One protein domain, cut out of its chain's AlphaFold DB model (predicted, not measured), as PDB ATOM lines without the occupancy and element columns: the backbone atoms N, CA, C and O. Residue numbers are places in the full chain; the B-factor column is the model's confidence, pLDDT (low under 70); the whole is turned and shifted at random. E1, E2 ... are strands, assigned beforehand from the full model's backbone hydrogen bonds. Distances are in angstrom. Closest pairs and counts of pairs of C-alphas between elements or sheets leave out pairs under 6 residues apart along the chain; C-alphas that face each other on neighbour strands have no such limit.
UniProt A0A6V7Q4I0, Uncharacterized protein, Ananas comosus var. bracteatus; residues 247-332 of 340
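This is residues 247 to 332 of the 340 residues of an uncharacterized protein of Ananas comosus var. bracteatus (UniProt A0A6V7Q4I0). A flat domain with little regular structure: E3 and E7 run side by side in a strongly twisted sheet, with E1 beside E7, E4 and E5 beside E3, and the small pair E2 and E6 over one face. Printed are 86 residues with no named helix and seven strands, E1 to E7 in order, neighbours antiparallel; it is all strand, with 33 residues in named elements. It is only just loose, close to compact, with radius of gyration of the C-alphas 14.7 A and spans 46 by 33 by 14 A.

E1, residues 247 to 250, is antiparallel to E7, residues 325 to 331; N 248 and O 327 are 2.9 A apart, within hydrogen-bond range. On E7's other side is E3, residues 272 to 280, antiparallel at 164 degrees, with N 278 and O 326 at 2.7 A. On E3's other side lie E4, residues 290 to 292, in a hairpin with it, N 291 to O 279 2.8 A, and E5, residues 311 to 314, N 273 to O 313 2.8 A. E2, residues 257 to 259, is antiparallel to E6, residues 319 to 321, N 321 to O 257 2.8 A.

E1 begins at C-alpha 247 (-38.958, 5.888, 17.270). E3 measures 26.2 A and E7 19.4 A, ending at C-alpha 331 (-43.651, 5.860, 6.285).

The farthest C-alphas, Ala 267 and Cys 301, are 47.1 A apart, in the long links E2 to E3 and E4 to E5. The printed part has no cut; pLDDT is under 70 at residues 261 to 270 and 332.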
ATOM      1  N   LEU A 247     -40.276   5.996  16.658       78.19
ATOM      2  CA  LEU A 247     -38.958   5.888  17.270       78.19
ATOM      3  C   LEU A 247     -38.766   4.464  17.794       78.19
ATOM      4  O   LEU A 247     -39.498   4.019  18.678       78.19
ATOM      5  N   LEU A 248     -37.761   3.765  17.279       77.00
ATOM      6  CA  LEU A 248     -37.392   2.431  17.734       77.00
ATOM      7  C   LEU A 248     -36.053   2.484  18.474       77.00
ATOM      8  O   LEU A 248     -35.108   3.114  18.004       77.00
ATOM      9  N   ILE A 249     -35.956   1.805  19.619       83.62
ATOM     10  CA  ILE A 249     -34.748   1.780  20.456       83.62
ATOM     11  C   ILE A 249     -34.388   0.327  20.763       83.62
ATOM     12  O   ILE A 249     -35.156  -0.381  21.412       83.62
ATOM     13  N   ASN A 250     -33.200  -0.112  20.343       86.25
ATOM     14  CA  ASN A 250     -32.651  -1.413  20.711       86.25
ATOM     15  C   ASN A 250     -31.614  -1.257  21.831       86.25
ATOM     16  O   ASN A 250     -30.485  -0.832  21.594       86.25
ATOM     17  N   LEU A 251     -31.986  -1.650  23.053       87.12
ATOM     18  CA  LEU A 251     -31.109  -1.621  24.232       87.12
ATOM     19  C   LEU A 251     -30.314  -2.921  24.446       87.12
ATOM     20  O   LEU A 251     -29.505  -3.001  25.373       87.12
ATOM     21  N   ALA A 252     -30.515  -3.952  23.618       86.50
ATOM     22  CA  ALA A 252     -29.751  -5.187  23.733       86.50
ATOM     23  C   ALA A 252     -28.300  -4.965  23.296       86.50
ATOM     24  O   ALA A 252     -28.016  -4.306  22.299       86.50
ATOM     25  N   ARG A 253     -27.360  -5.557  24.040       85.06
ATOM     26  CA  ARG A 253     -25.916  -5.387  23.801       85.06
ATOM     27  C   ARG A 253     -25.366  -6.233  22.661       85.06
ATOM     28  O   ARG A 253     -24.335  -5.892  22.092       85.06
ATOM     29  N   LYS A 254     -26.015  -7.361  22.376       88.69
ATOM     30  CA  LYS A 254     -25.532  -8.363  21.414       88.69
ATOM     31  C   LYS A 254     -26.569  -8.745  20.361       88.69
ATOM     32  O   LYS A 254     -26.193  -9.257  19.315       88.69
ATOM     33  N   THR A 255     -27.844  -8.473  20.618       89.94
ATOM     34  CA  THR A 255     -28.950  -8.958  19.792       89.94
ATOM     35  C   THR A 255     -29.447  -7.856  18.870       89.94
ATOM     36  O   THR A 255     -29.762  -6.755  19.324       89.94
ATOM     37  N   ALA A 256     -29.493  -8.147  17.573       92.56
ATOM     38  CA  ALA A 256     -30.247  -7.344  16.621       92.56
ATOM     39  C   ALA A 256     -31.701  -7.826  16.604       92.56
ATOM     40  O   ALA A 256     -31.948  -9.020  16.766       92.56
ATOM     41  N   PHE A 257     -32.639  -6.912  16.384       89.69
ATOM     42  CA  PHE A 257     -34.055  -7.243  16.259       89.69
ATOM     43  C   PHE A 257     -34.570  -6.873  14.879       89.69
ATOM     44  O   PHE A 257     -34.114  -5.901  14.276       89.69
ATOM     45  N   GLU A 258     -35.549  -7.635  14.415       89.62
ATOM     46  CA  GLU A 258     -36.330  -7.317  13.229       89.62
ATOM     47  C   GLU A 258     -37.738  -6.956  13.682       89.62
ATOM     48  O   GLU A 258     -38.414  -7.740  14.345       89.62
ATOM     49  N   VAL A 259     -38.138  -5.721  13.394       83.50
ATOM     50  CA  VAL A 259     -39.415  -5.161  13.827       83.50
ATOM     51  C   VAL A 259     -40.298  -4.991  12.605       83.50
ATOM     52  O   VAL A 259     -40.009  -4.185  11.720       83.50
ATOM     53  N   SER A 260     -41.393  -5.737  12.571       79.50
ATOM     54  CA  SER A 260     -42.441  -5.571  11.569       79.50
ATOM     55  C   SER A 260     -43.527  -4.669  12.135       79.50
ATOM     56  O   SER A 260     -44.045  -4.917  13.223       79.50
ATOM     57  N   VAL A 261     -43.888  -3.618  11.402       66.00
ATOM     58  CA  VAL A 261     -45.009  -2.758  11.788       66.00
ATOM     59  C   VAL A 261     -46.296  -3.410  11.300       66.00
ATOM     60  O   VAL A 261     -46.596  -3.407  10.107       66.00
ATOM     61  N   ALA A 262     -47.045  -4.001  12.231       61.50
ATOM     62  CA  ALA A 262     -48.403  -4.452  11.970       61.50
ATOM     63  C   ALA A 262     -49.307  -3.218  11.849       61.50
ATOM     64  O   ALA A 262     -49.376  -2.397  12.761       61.50
ATOM     65  N   SER A 263     -49.969  -3.066  10.709       54.25
ATOM     66  CA  SER A 263     -50.913  -1.981  10.466       54.25
ATOM     67  C   SER A 263     -52.259  -2.569  10.067       54.25
ATOM     68  O   SER A 263     -52.305  -3.445   9.206       54.25
ATOM     69  N   GLU A 264     -53.360  -2.065  10.621       47.47
ATOM     70  CA  GLU A 264     -54.708  -2.320  10.085       47.47
ATOM     71  C   GLU A 264     -54.913  -1.655   8.705       47.47
ATOM     72  O   GLU A 264     -55.798  -2.044   7.952       47.47
ATOM     73  N   LEU A 265     -54.021  -0.738   8.289       47.69
ATOM     74  CA  LEU A 265     -53.957  -0.179   6.926       47.69
ATOM     75  C   LEU A 265     -53.268  -1.130   5.920       47.69
ATOM     76  O   LEU A 265     -53.030  -0.772   4.764       47.69
ATOM     77  N   SER A 266     -52.958  -2.363   6.340       44.41
ATOM     78  CA  SER A 266     -52.274  -3.413   5.563       44.41
ATOM     79  C   SER A 266     -53.022  -3.908   4.321       44.41
ATOM     80  O   SER A 266     -52.463  -4.693   3.552       44.41
ATOM     81  N   ALA A 267     -54.226  -3.401   4.044       44.44
ATOM     82  CA  ALA A 267     -54.916  -3.653   2.782       44.44
ATOM     83  C   ALA A 267     -54.205  -3.027   1.559       44.44
ATOM     84  O   ALA A 267     -54.488  -3.414   0.427       44.44
ATOM     85  N   ARG A 268     -53.248  -2.099   1.743       48.75
ATOM     86  CA  ARG A 268     -52.430  -1.546   0.645       48.75
ATOM     87  C   ARG A 268     -50.932  -1.605   0.968       48.75
ATOM     88  O   ARG A 268     -50.332  -0.622   1.380       48.75
ATOM     89  N   LYS A 269     -50.302  -2.760   0.713       53.19
ATOM     90  CA  LYS A 269     -48.838  -2.995   0.763       53.19
ATOM     91  C   LYS A 269     -48.045  -2.238  -0.329       53.19
ATOM     92  O   LYS A 269     -47.151  -2.810  -0.942       53.19
ATOM     93  N   ARG A 270     -48.395  -0.992  -0.657       59.34
ATOM     94  CA  ARG A 270     -47.698  -0.201  -1.684       59.34
ATOM     95  C   ARG A 270     -47.199   1.095  -1.066       59.34
ATOM     96  O   ARG A 270     -48.001   1.941  -0.693       59.34
ATOM     97  N   GLY A 271     -45.882   1.231  -0.966       71.69
ATOM     98  CA  GLY A 271     -45.235   2.442  -0.480       71.69
ATOM     99  C   GLY A 271     -43.813   2.178  -0.007       71.69
ATOM    100  O   GLY A 271     -43.432   1.041   0.263       71.69
ATOM    101  N   THR A 272     -43.043   3.250   0.128       78.62
ATOM    102  CA  THR A 272     -41.693   3.213   0.685       78.62
ATOM    103  C   THR A 272     -41.667   3.880   2.051       78.62
ATOM    104  O   THR A 272     -42.553   4.653   2.427       78.62
ATOM    105  N   ARG A 273     -40.631   3.579   2.818       82.00
ATOM    106  CA  ARG A 273     -40.333   4.255   4.072       82.00
ATOM    107  C   ARG A 273     -38.890   4.724   4.098       82.00
ATOM    108  O   ARG A 273     -38.025   4.159   3.432       82.00
ATOM    109  N   GLU A 274     -38.672   5.762   4.885       85.25
ATOM    110  CA  GLU A 274     -37.377   6.348   5.189       85.25
ATOM    111  C   GLU A 274     -36.922   5.865   6.562       85.25
ATOM    112  O   GLU A 274     -37.665   5.960   7.543       85.25
ATOM    113  N   GLU A 275     -35.697   5.359   6.635       88.62
ATOM    114  CA  GLU A 275     -35.070   4.903   7.868       88.62
ATOM    115  C   GLU A 275     -33.816   5.734   8.178       88.62
ATOM    116  O   GLU A 275     -32.935   5.938   7.333       88.62
ATOM    117  N   TYR A 276     -33.728   6.199   9.422       89.62
ATOM    118  CA  TYR A 276     -32.618   6.987   9.950       89.62
ATOM    119  C   TYR A 276     -32.043   6.271  11.169       89.62
ATOM    120  O   TYR A 276     -32.497   6.471  12.299       89.62
ATOM    121  N   HIS A 277     -31.058   5.406  10.933       91.94
ATOM    122  CA  HIS A 277     -30.403   4.610  11.967       91.94
ATOM    123  C   HIS A 277     -29.259   5.386  12.602       91.94
ATOM    124  O   HIS A 277     -28.291   5.748  11.932       91.94
ATOM    125  N   LEU A 278     -29.354   5.593  13.907       92.06
ATOM    126  CA  LEU A 278     -28.349   6.234  14.732       92.06
ATOM    127  C   LEU A 278     -27.566   5.202  15.531       92.06
ATOM    128  O   LEU A 278     -28.121   4.412  16.300       92.06
ATOM    129  N   THR A 279     -26.246   5.247  15.373       92.75
ATOM    130  CA  THR A 279     -25.315   4.410  16.133       92.75
ATOM    131  C   THR A 279     -24.124   5.232  16.601       92.75
ATOM    132  O   THR A 279     -23.656   6.103  15.868       92.75
ATOM    133  N   PRO A 280     -23.584   4.971  17.798       91.25
ATOM    134  CA  PRO A 280     -22.355   5.622  18.208       91.25
ATOM    135  C   PRO A 280     -21.161   5.052  17.435       91.25
ATOM    136  O   PRO A 280     -21.089   3.845  17.168       91.25
ATOM    137  N   GLN A 281     -20.180   5.903  17.131       92.06
ATOM    138  CA  GLN A 281     -18.945   5.464  16.482       92.06
ATOM    139  C   GLN A 281     -18.265   4.347  17.290       92.06
ATOM    140  O   GLN A 281     -18.152   4.411  18.517       92.06
ATOM    141  N   GLY A 282     -17.857   3.282  16.594       89.69
ATOM    142  CA  GLY A 282     -17.230   2.111  17.213       89.69
ATOM    143  C   GLY A 282     -18.139   1.335  18.175       89.69
ATOM    144  O   GLY A 282     -17.631   0.574  18.991       89.69
ATOM    145  N   ARG A 283     -19.467   1.541  18.128       85.44
ATOM    146  CA  ARG A 283     -20.442   0.994  19.099       85.44
ATOM    147  C   ARG A 283     -20.160   1.401  20.552       85.44
ATOM    148  O   ARG A 283     -20.662   0.787  21.492       85.44
ATOM    149  N   ASN A 284     -19.370   2.454  20.746       89.50
ATOM    150  CA  ASN A 284     -19.040   2.973  22.059       89.50
ATOM    151  C   ASN A 284     -20.110   3.978  22.493       89.50
ATOM    152  O   ASN A 284     -20.104   5.112  22.031       89.50
ATOM    153  N   LEU A 285     -20.985   3.609  23.430       86.50
ATOM    154  CA  LEU A 285     -22.025   4.503  23.970       86.50
ATOM    155  C   LEU A 285     -21.489   5.809  24.595       86.50
ATOM    156  O   LEU A 285     -22.275   6.708  24.871       86.50
ATOM    157  N   ARG A 286     -20.178   5.918  24.844       87.62
ATOM    158  CA  ARG A 286     -19.517   7.153  25.299       87.62
ATOM    159  C   ARG A 286     -18.908   7.977  24.164       87.62
ATOM    160  O   ARG A 286     -18.264   8.982  24.438       87.62
ATOM    161  N   SER A 287     -19.042   7.544  22.913       88.62
ATOM    162  CA  SER A 287     -18.563   8.299  21.760       88.62
ATOM    163  C   SER A 287     -19.321   9.615  21.641       88.62
ATOM    164  O   SER A 287     -20.539   9.657  21.799       88.62
ATOM    165  N   HIS A 288     -18.596  10.682  21.313       86.25
ATOM    166  CA  HIS A 288     -19.189  11.980  20.990       86.25
ATOM    167  C   HIS A 288     -19.542  12.086  19.496       86.25
ATOM    168  O   HIS A 288     -20.144  13.067  19.068       86.25
ATOM    169  N   VAL A 289     -19.187  11.067  18.705       87.38
ATOM    170  CA  VAL A 289     -19.487  10.974  17.277       87.38
ATOM    171  C   VAL A 289     -20.648  10.010  17.075       87.38
ATOM    172  O   VAL A 289     -20.552   8.815  17.389       87.38
ATOM    173  N   MET A 290     -21.736  10.536  16.517       90.50
ATOM    174  CA  MET A 290     -22.892   9.762  16.077       90.50
ATOM    175  C   MET A 290     -22.772   9.465  14.586       90.50
ATOM    176  O   MET A 290     -22.362  10.321  13.803       90.50
ATOM    177  N   LEU A 291     -23.174   8.266  14.189       92.62
ATOM    178  CA  LEU A 291     -23.306   7.870  12.798       92.62
ATOM    179  C   LEU A 291     -24.788   7.856  12.418       92.62
ATOM    180  O   LEU A 291     -25.574   7.205  13.106       92.62
ATOM    181  N   LEU A 292     -25.145   8.503  11.311       93.50
ATOM    182  CA  LEU A 292     -26.423   8.329  10.628       93.50
ATOM    183  C   LEU A 292     -26.233   7.356   9.470       93.50
ATOM    184  O   LEU A 292     -25.450   7.623   8.558       93.50
ATOM    185  N   ASN A 293     -26.939   6.227   9.505       94.25
ATOM    186  CA  ASN A 293     -26.869   5.196   8.469       94.25
ATOM    187  C   ASN A 293     -25.408   4.783   8.166       94.25
ATOM    188  O   ASN A 293     -25.011   4.597   7.019       94.25
ATOM    189  N   GLY A 294     -24.586   4.700   9.221       92.94
ATOM    190  CA  GLY A 294     -23.161   4.350   9.157       92.94
ATOM    191  C   GLY A 294     -22.201   5.505   8.844       92.94
ATOM    192  O   GLY A 294     -20.991   5.314   8.951       92.94
ATOM    193  N   LYS A 295     -22.693   6.706   8.513       91.94
ATOM    194  CA  LYS A 295     -21.859   7.877   8.189       91.94
ATOM    195  C   LYS A 295     -21.779   8.856   9.363       91.94
ATOM    196  O   LYS A 295     -22.826   9.190   9.912       91.94
ATOM    197  N   PRO A 296     -20.585   9.347   9.750       91.38
ATOM    198  CA  PRO A 296     -20.459  10.347  10.805       91.38
ATOM    199  C   PRO A 296     -21.275  11.602  10.509       91.38
ATOM    200  O   PRO A 296     -21.159  12.194   9.438       91.38
ATOM    201  N   LEU A 297     -22.087  12.007  11.478       87.12
ATOM    202  CA  LEU A 297     -22.766  13.291  11.466       87.12
ATOM    203  C   LEU A 297     -21.809  14.349  12.011       87.12
ATOM    204  O   LEU A 297     -21.644  14.472  13.219       87.12
ATOM    205  N   ASN A 298     -21.193  15.101  11.106       82.56
ATOM    206  CA  ASN A 298     -20.360  16.255  11.422       82.56
ATOM    207  C   ASN A 298     -20.838  17.452  10.604       82.56
ATOM    208  O   ASN A 298     -21.337  17.279   9.490       82.56
ATOM    209  N   LEU A 299     -20.647  18.659  11.137       78.06
ATOM    210  CA  LEU A 299     -20.775  19.863  10.324       78.06
ATOM    211  C   LEU A 299     -19.797  19.786   9.147       78.06
ATOM    212  O   LEU A 299     -18.713  19.206   9.266       78.06
ATOM    213  N   ASN A 300     -20.181  20.354   8.007       76.81
ATOM    214  CA  ASN A 300     -19.238  20.497   6.904       76.81
ATOM    215  C   ASN A 300     -18.176  21.571   7.239       76.81
ATOM    216  O   ASN A 300     -18.236  22.235   8.274       76.81
ATOM    217  N   CYS A 301     -17.200  21.759   6.352       80.94
ATOM    218  CA  CYS A 301     -16.139  22.764   6.505       80.94
ATOM    219  C   CYS A 301     -16.646  24.214   6.639       80.94
ATOM    220  O   CYS A 301     -15.912  25.072   7.120       80.94
ATOM    221  N   GLU A 302     -17.897  24.480   6.268       82.62
ATOM    222  CA  GLU A 302     -18.556  25.786   6.366       82.62
ATOM    223  C   GLU A 302     -19.422  25.917   7.634       82.62
ATOM    224  O   GLU A 302     -20.117  26.913   7.811       82.62
ATOM    225  N   ASN A 303     -19.385  24.929   8.538       74.38
ATOM    226  CA  ASN A 303     -20.252  24.811   9.716       74.38
ATOM    227  C   ASN A 303     -21.749  24.622   9.405       74.38
ATOM    228  O   ASN A 303     -22.595  24.809  10.280       74.38
ATOM    229  N   HIS A 304     -22.093  24.211   8.185       75.88
ATOM    230  CA  HIS A 304     -23.460  23.865   7.821       75.88
ATOM    231  C   HIS A 304     -23.832  22.462   8.313       75.88
ATOM    232  O   HIS A 304     -23.022  21.526   8.303       75.88
ATOM    233  N   ILE A 305     -25.097  22.316   8.713       76.12
ATOM    234  CA  ILE A 305     -25.698  21.029   9.069       76.12
ATOM    235  C   ILE A 305     -25.688  20.122   7.825       76.12
ATOM    236  O   ILE A 305     -26.202  20.527   6.777       76.12
ATOM    237  N   PRO A 306     -25.122  18.900   7.898       79.94
ATOM    238  CA  PRO A 306     -25.093  17.998   6.753       79.94
ATOM    239  C   PRO A 306     -26.508  17.531   6.386       79.94
ATOM    240  O   PRO A 306     -27.382  17.395   7.243       79.94
ATOM    241  N   LYS A 307     -26.732  17.213   5.105       83.50
ATOM    242  CA  LYS A 307     -27.988  16.584   4.670       83.50
ATOM    243  C   LYS A 307     -28.182  15.244   5.389       83.50
ATOM    244  O   LYS A 307     -27.305  14.381   5.344       83.50
ATOM    245  N   LEU A 308     -29.351  15.054   5.997       85.50
ATOM    246  CA  LEU A 308     -29.722  13.807   6.661       85.50
ATOM    247  C   LEU A 308     -30.329  12.849   5.639       85.50
ATOM    248  O   LEU A 308     -31.515  12.915   5.328       85.50
ATOM    249  N   LEU A 309     -29.489  11.991   5.064       87.31
ATOM    250  CA  LEU A 309     -29.913  11.078   4.006       87.31
ATOM    251  C   LEU A 309     -30.548   9.807   4.600       87.31
ATOM    252  O   LEU A 309     -29.868   9.101   5.358       87.31
ATOM    253  N   PRO A 310     -31.811   9.486   4.259       89.06
ATOM    254  CA  PRO A 310     -32.453   8.258   4.708       89.06
ATOM    255  C   PRO A 310     -31.925   7.033   3.960       89.06
ATOM    256  O   PRO A 310     -31.438   7.126   2.832       89.06
ATOM    257  N   LEU A 311     -32.116   5.862   4.563       91.94
ATOM    258  CA  LEU A 311     -32.204   4.607   3.825       91.94
ATOM    259  C   LEU A 311     -33.653   4.419   3.372       91.94
ATOM    260  O   LEU A 311     -34.575   4.611   4.163       91.94
ATOM    261  N   ILE A 312     -33.853   4.064   2.105       89.69
ATOM    262  CA  ILE A 312     -35.185   3.802   1.557       89.69
ATOM    263  C   ILE A 312     -35.428   2.297   1.560       89.69
ATOM    264  O   ILE A 312     -34.609   1.539   1.044       89.69
ATOM    265  N   ALA A 313     -36.556   1.882   2.126       87.50
ATOM    266  CA  ALA A 313     -36.990   0.491   2.151       87.50
ATOM    267  C   ALA A 313     -38.469   0.373   1.769       87.50
ATOM    268  O   ALA A 313     -39.236   1.334   1.879       87.50
ATOM    269  N   GLU A 314     -38.885  -0.820   1.353       84.75
ATOM    270  CA  GLU A 314     -40.300  -1.141   1.160       84.75
ATOM    271  C   GLU A 314     -41.053  -1.033   2.485       84.75
ATOM    272  O   GLU A 314     -40.589  -1.533   3.511       84.75
ATOM    273  N   ALA A 315     -42.242  -0.428   2.478       76.62
ATOM    274  CA  ALA A 315     -43.018  -0.207   3.699       76.62
ATOM    275  C   ALA A 315     -43.339  -1.511   4.454       76.62
ATOM    276  O   ALA A 315     -43.431  -1.490   5.679       76.62
ATOM    277  N   SER A 316     -43.457  -2.645   3.753       76.50
ATOM    278  CA  SER A 316     -43.748  -3.958   4.341       76.50
ATOM    279  C   SER A 316     -42.525  -4.736   4.830       76.50
ATOM    280  O   SER A 316     -42.700  -5.762   5.481       76.50
ATOM    281  N   ALA A 317     -41.302  -4.315   4.495       84.25
ATOM    282  CA  ALA A 317     -40.101  -5.031   4.923       84.25
ATOM    283  C   ALA A 317     -39.941  -4.955   6.457       84.25
ATOM    284  O   ALA A 317     -40.385  -3.986   7.066       84.25
ATOM    285  N   PRO A 318     -39.293  -5.903   7.136       86.44
ATOM    286  CA  PRO A 318     -38.934  -5.699   8.537       86.44
ATOM    287  C   PRO A 318     -37.910  -4.558   8.677       86.44
ATOM    288  O   PRO A 318     -37.060  -4.368   7.808       86.44
ATOM    289  N   VAL A 319     -37.986  -3.783   9.761       87.38
ATOM    290  CA  VAL A 319     -36.953  -2.801  10.133       87.38
ATOM    291  C   VAL A 319     -35.914  -3.510  10.994       87.38
ATOM    292  O   VAL A 319     -36.243  -4.038  12.059       87.38
ATOM    293  N   ARG A 320     -34.652  -3.514  10.564       92.50
ATOM    294  CA  ARG A 320     -33.560  -4.150  11.309       92.50
ATOM    295  C   ARG A 320     -32.896  -3.161  12.262       92.50
ATOM    296  O   ARG A 320     -32.267  -2.207  11.823       92.50
ATOM    297  N   LEU A 321     -32.948  -3.433  13.562       90.88
ATOM    298  CA  LEU A 321     -32.296  -2.634  14.602       90.88
ATOM    299  C   LEU A 321     -31.061  -3.346  15.139       90.88
ATOM    300  O   LEU A 321     -31.161  -4.390  15.788       90.88
ATOM    301  N   VAL A 322     -29.886  -2.762  14.926       92.69
ATOM    302  CA  VAL A 322     -28.620  -3.306  15.445       92.69
ATOM    303  C   VAL A 322     -28.493  -3.091  16.965       92.69
ATOM    304  O   VAL A 322     -29.197  -2.243  17.514       92.69
ATOM    305  N   PRO A 323     -27.634  -3.846  17.679       92.69
ATOM    306  CA  PRO A 323     -27.450  -3.671  19.121       92.69
ATOM    307  C   PRO A 323     -27.104  -2.225  19.502       92.69
ATOM    308  O   PRO A 323     -26.296  -1.595  18.818       92.69
ATOM    309  N   LEU A 324     -27.662  -1.736  20.615       88.19
ATOM    310  CA  LEU A 324     -27.401  -0.399  21.173       88.19
ATOM    311  C   LEU A 324     -27.592   0.741  20.154       88.19
ATOM    312  O   LEU A 324     -26.729   1.610  20.007       88.19
ATOM    313  N   SER A 325     -28.719   0.720  19.441       89.00
ATOM    314  CA  SER A 325     -29.042   1.689  18.388       89.00
ATOM    315  C   SER A 325     -30.439   2.275  18.532       89.00
ATOM    316  O   SER A 325     -31.292   1.751  19.256       89.00
ATOM    317  N   ILE A 326     -30.654   3.383  17.829       90.69
ATOM    318  CA  ILE A 326     -31.944   4.054  17.701       90.69
ATOM    319  C   ILE A 326     -32.247   4.179  16.208       90.69
ATOM    320  O   ILE A 326     -31.336   4.452  15.433       90.69
ATOM    321  N   ALA A 327     -33.503   4.029  15.797       83.81
ATOM    322  CA  ALA A 327     -33.924   4.351  14.439       83.81
ATOM    323  C   ALA A 327     -35.187   5.211  14.445       83.81
ATOM    324  O   ALA A 327     -36.134   4.926  15.178       83.81
ATOM    325  N   PHE A 328     -35.203   6.233  13.594       82.88
ATOM    326  CA  PHE A 328     -36.428   6.934  13.225       82.88
ATOM    327  C   PHE A 328     -36.929   6.340  11.918       82.88
ATOM    328  O   PHE A 328     -36.163   6.207  10.961       82.88
ATOM    329  N   VAL A 329     -38.206   5.969  11.890       77.06
ATOM    330  CA  VAL A 329     -38.837   5.368  10.716       77.06
ATOM    331  C   VAL A 329     -40.035   6.210  10.317       77.06
ATOM    332  O   VAL A 329     -40.980   6.384  11.090       77.06
ATOM    333  N   ARG A 330     -39.990   6.723   9.089       75.06
ATOM    334  CA  ARG A 330     -41.050   7.532   8.498       75.06
ATOM    335  C   ARG A 330     -41.640   6.802   7.306       75.06
ATOM    336  O   ARG A 330     -40.957   6.532   6.323       75.06
ATOM    337  N   PHE A 331     -42.925   6.500   7.376       71.06
ATOM    338  CA  PHE A 331     -43.651   5.860   6.285       71.06
ATOM    339  C   PHE A 331     -44.214   6.920   5.341       71.06
ATOM    340  O   PHE A 331     -44.864   7.865   5.788       71.06
ATOM    341  N   LYS A 332     -43.991   6.767   4.033       65.50
ATOM    342  CA  LYS A 332     -44.580   7.657   3.028       65.50
ATOM    343  C   LYS A 332     -45.935   7.117   2.586       65.50
ATOM    344  O   LYS A 332     -46.085   5.922   2.357       65.50
TER     345      LYS A 332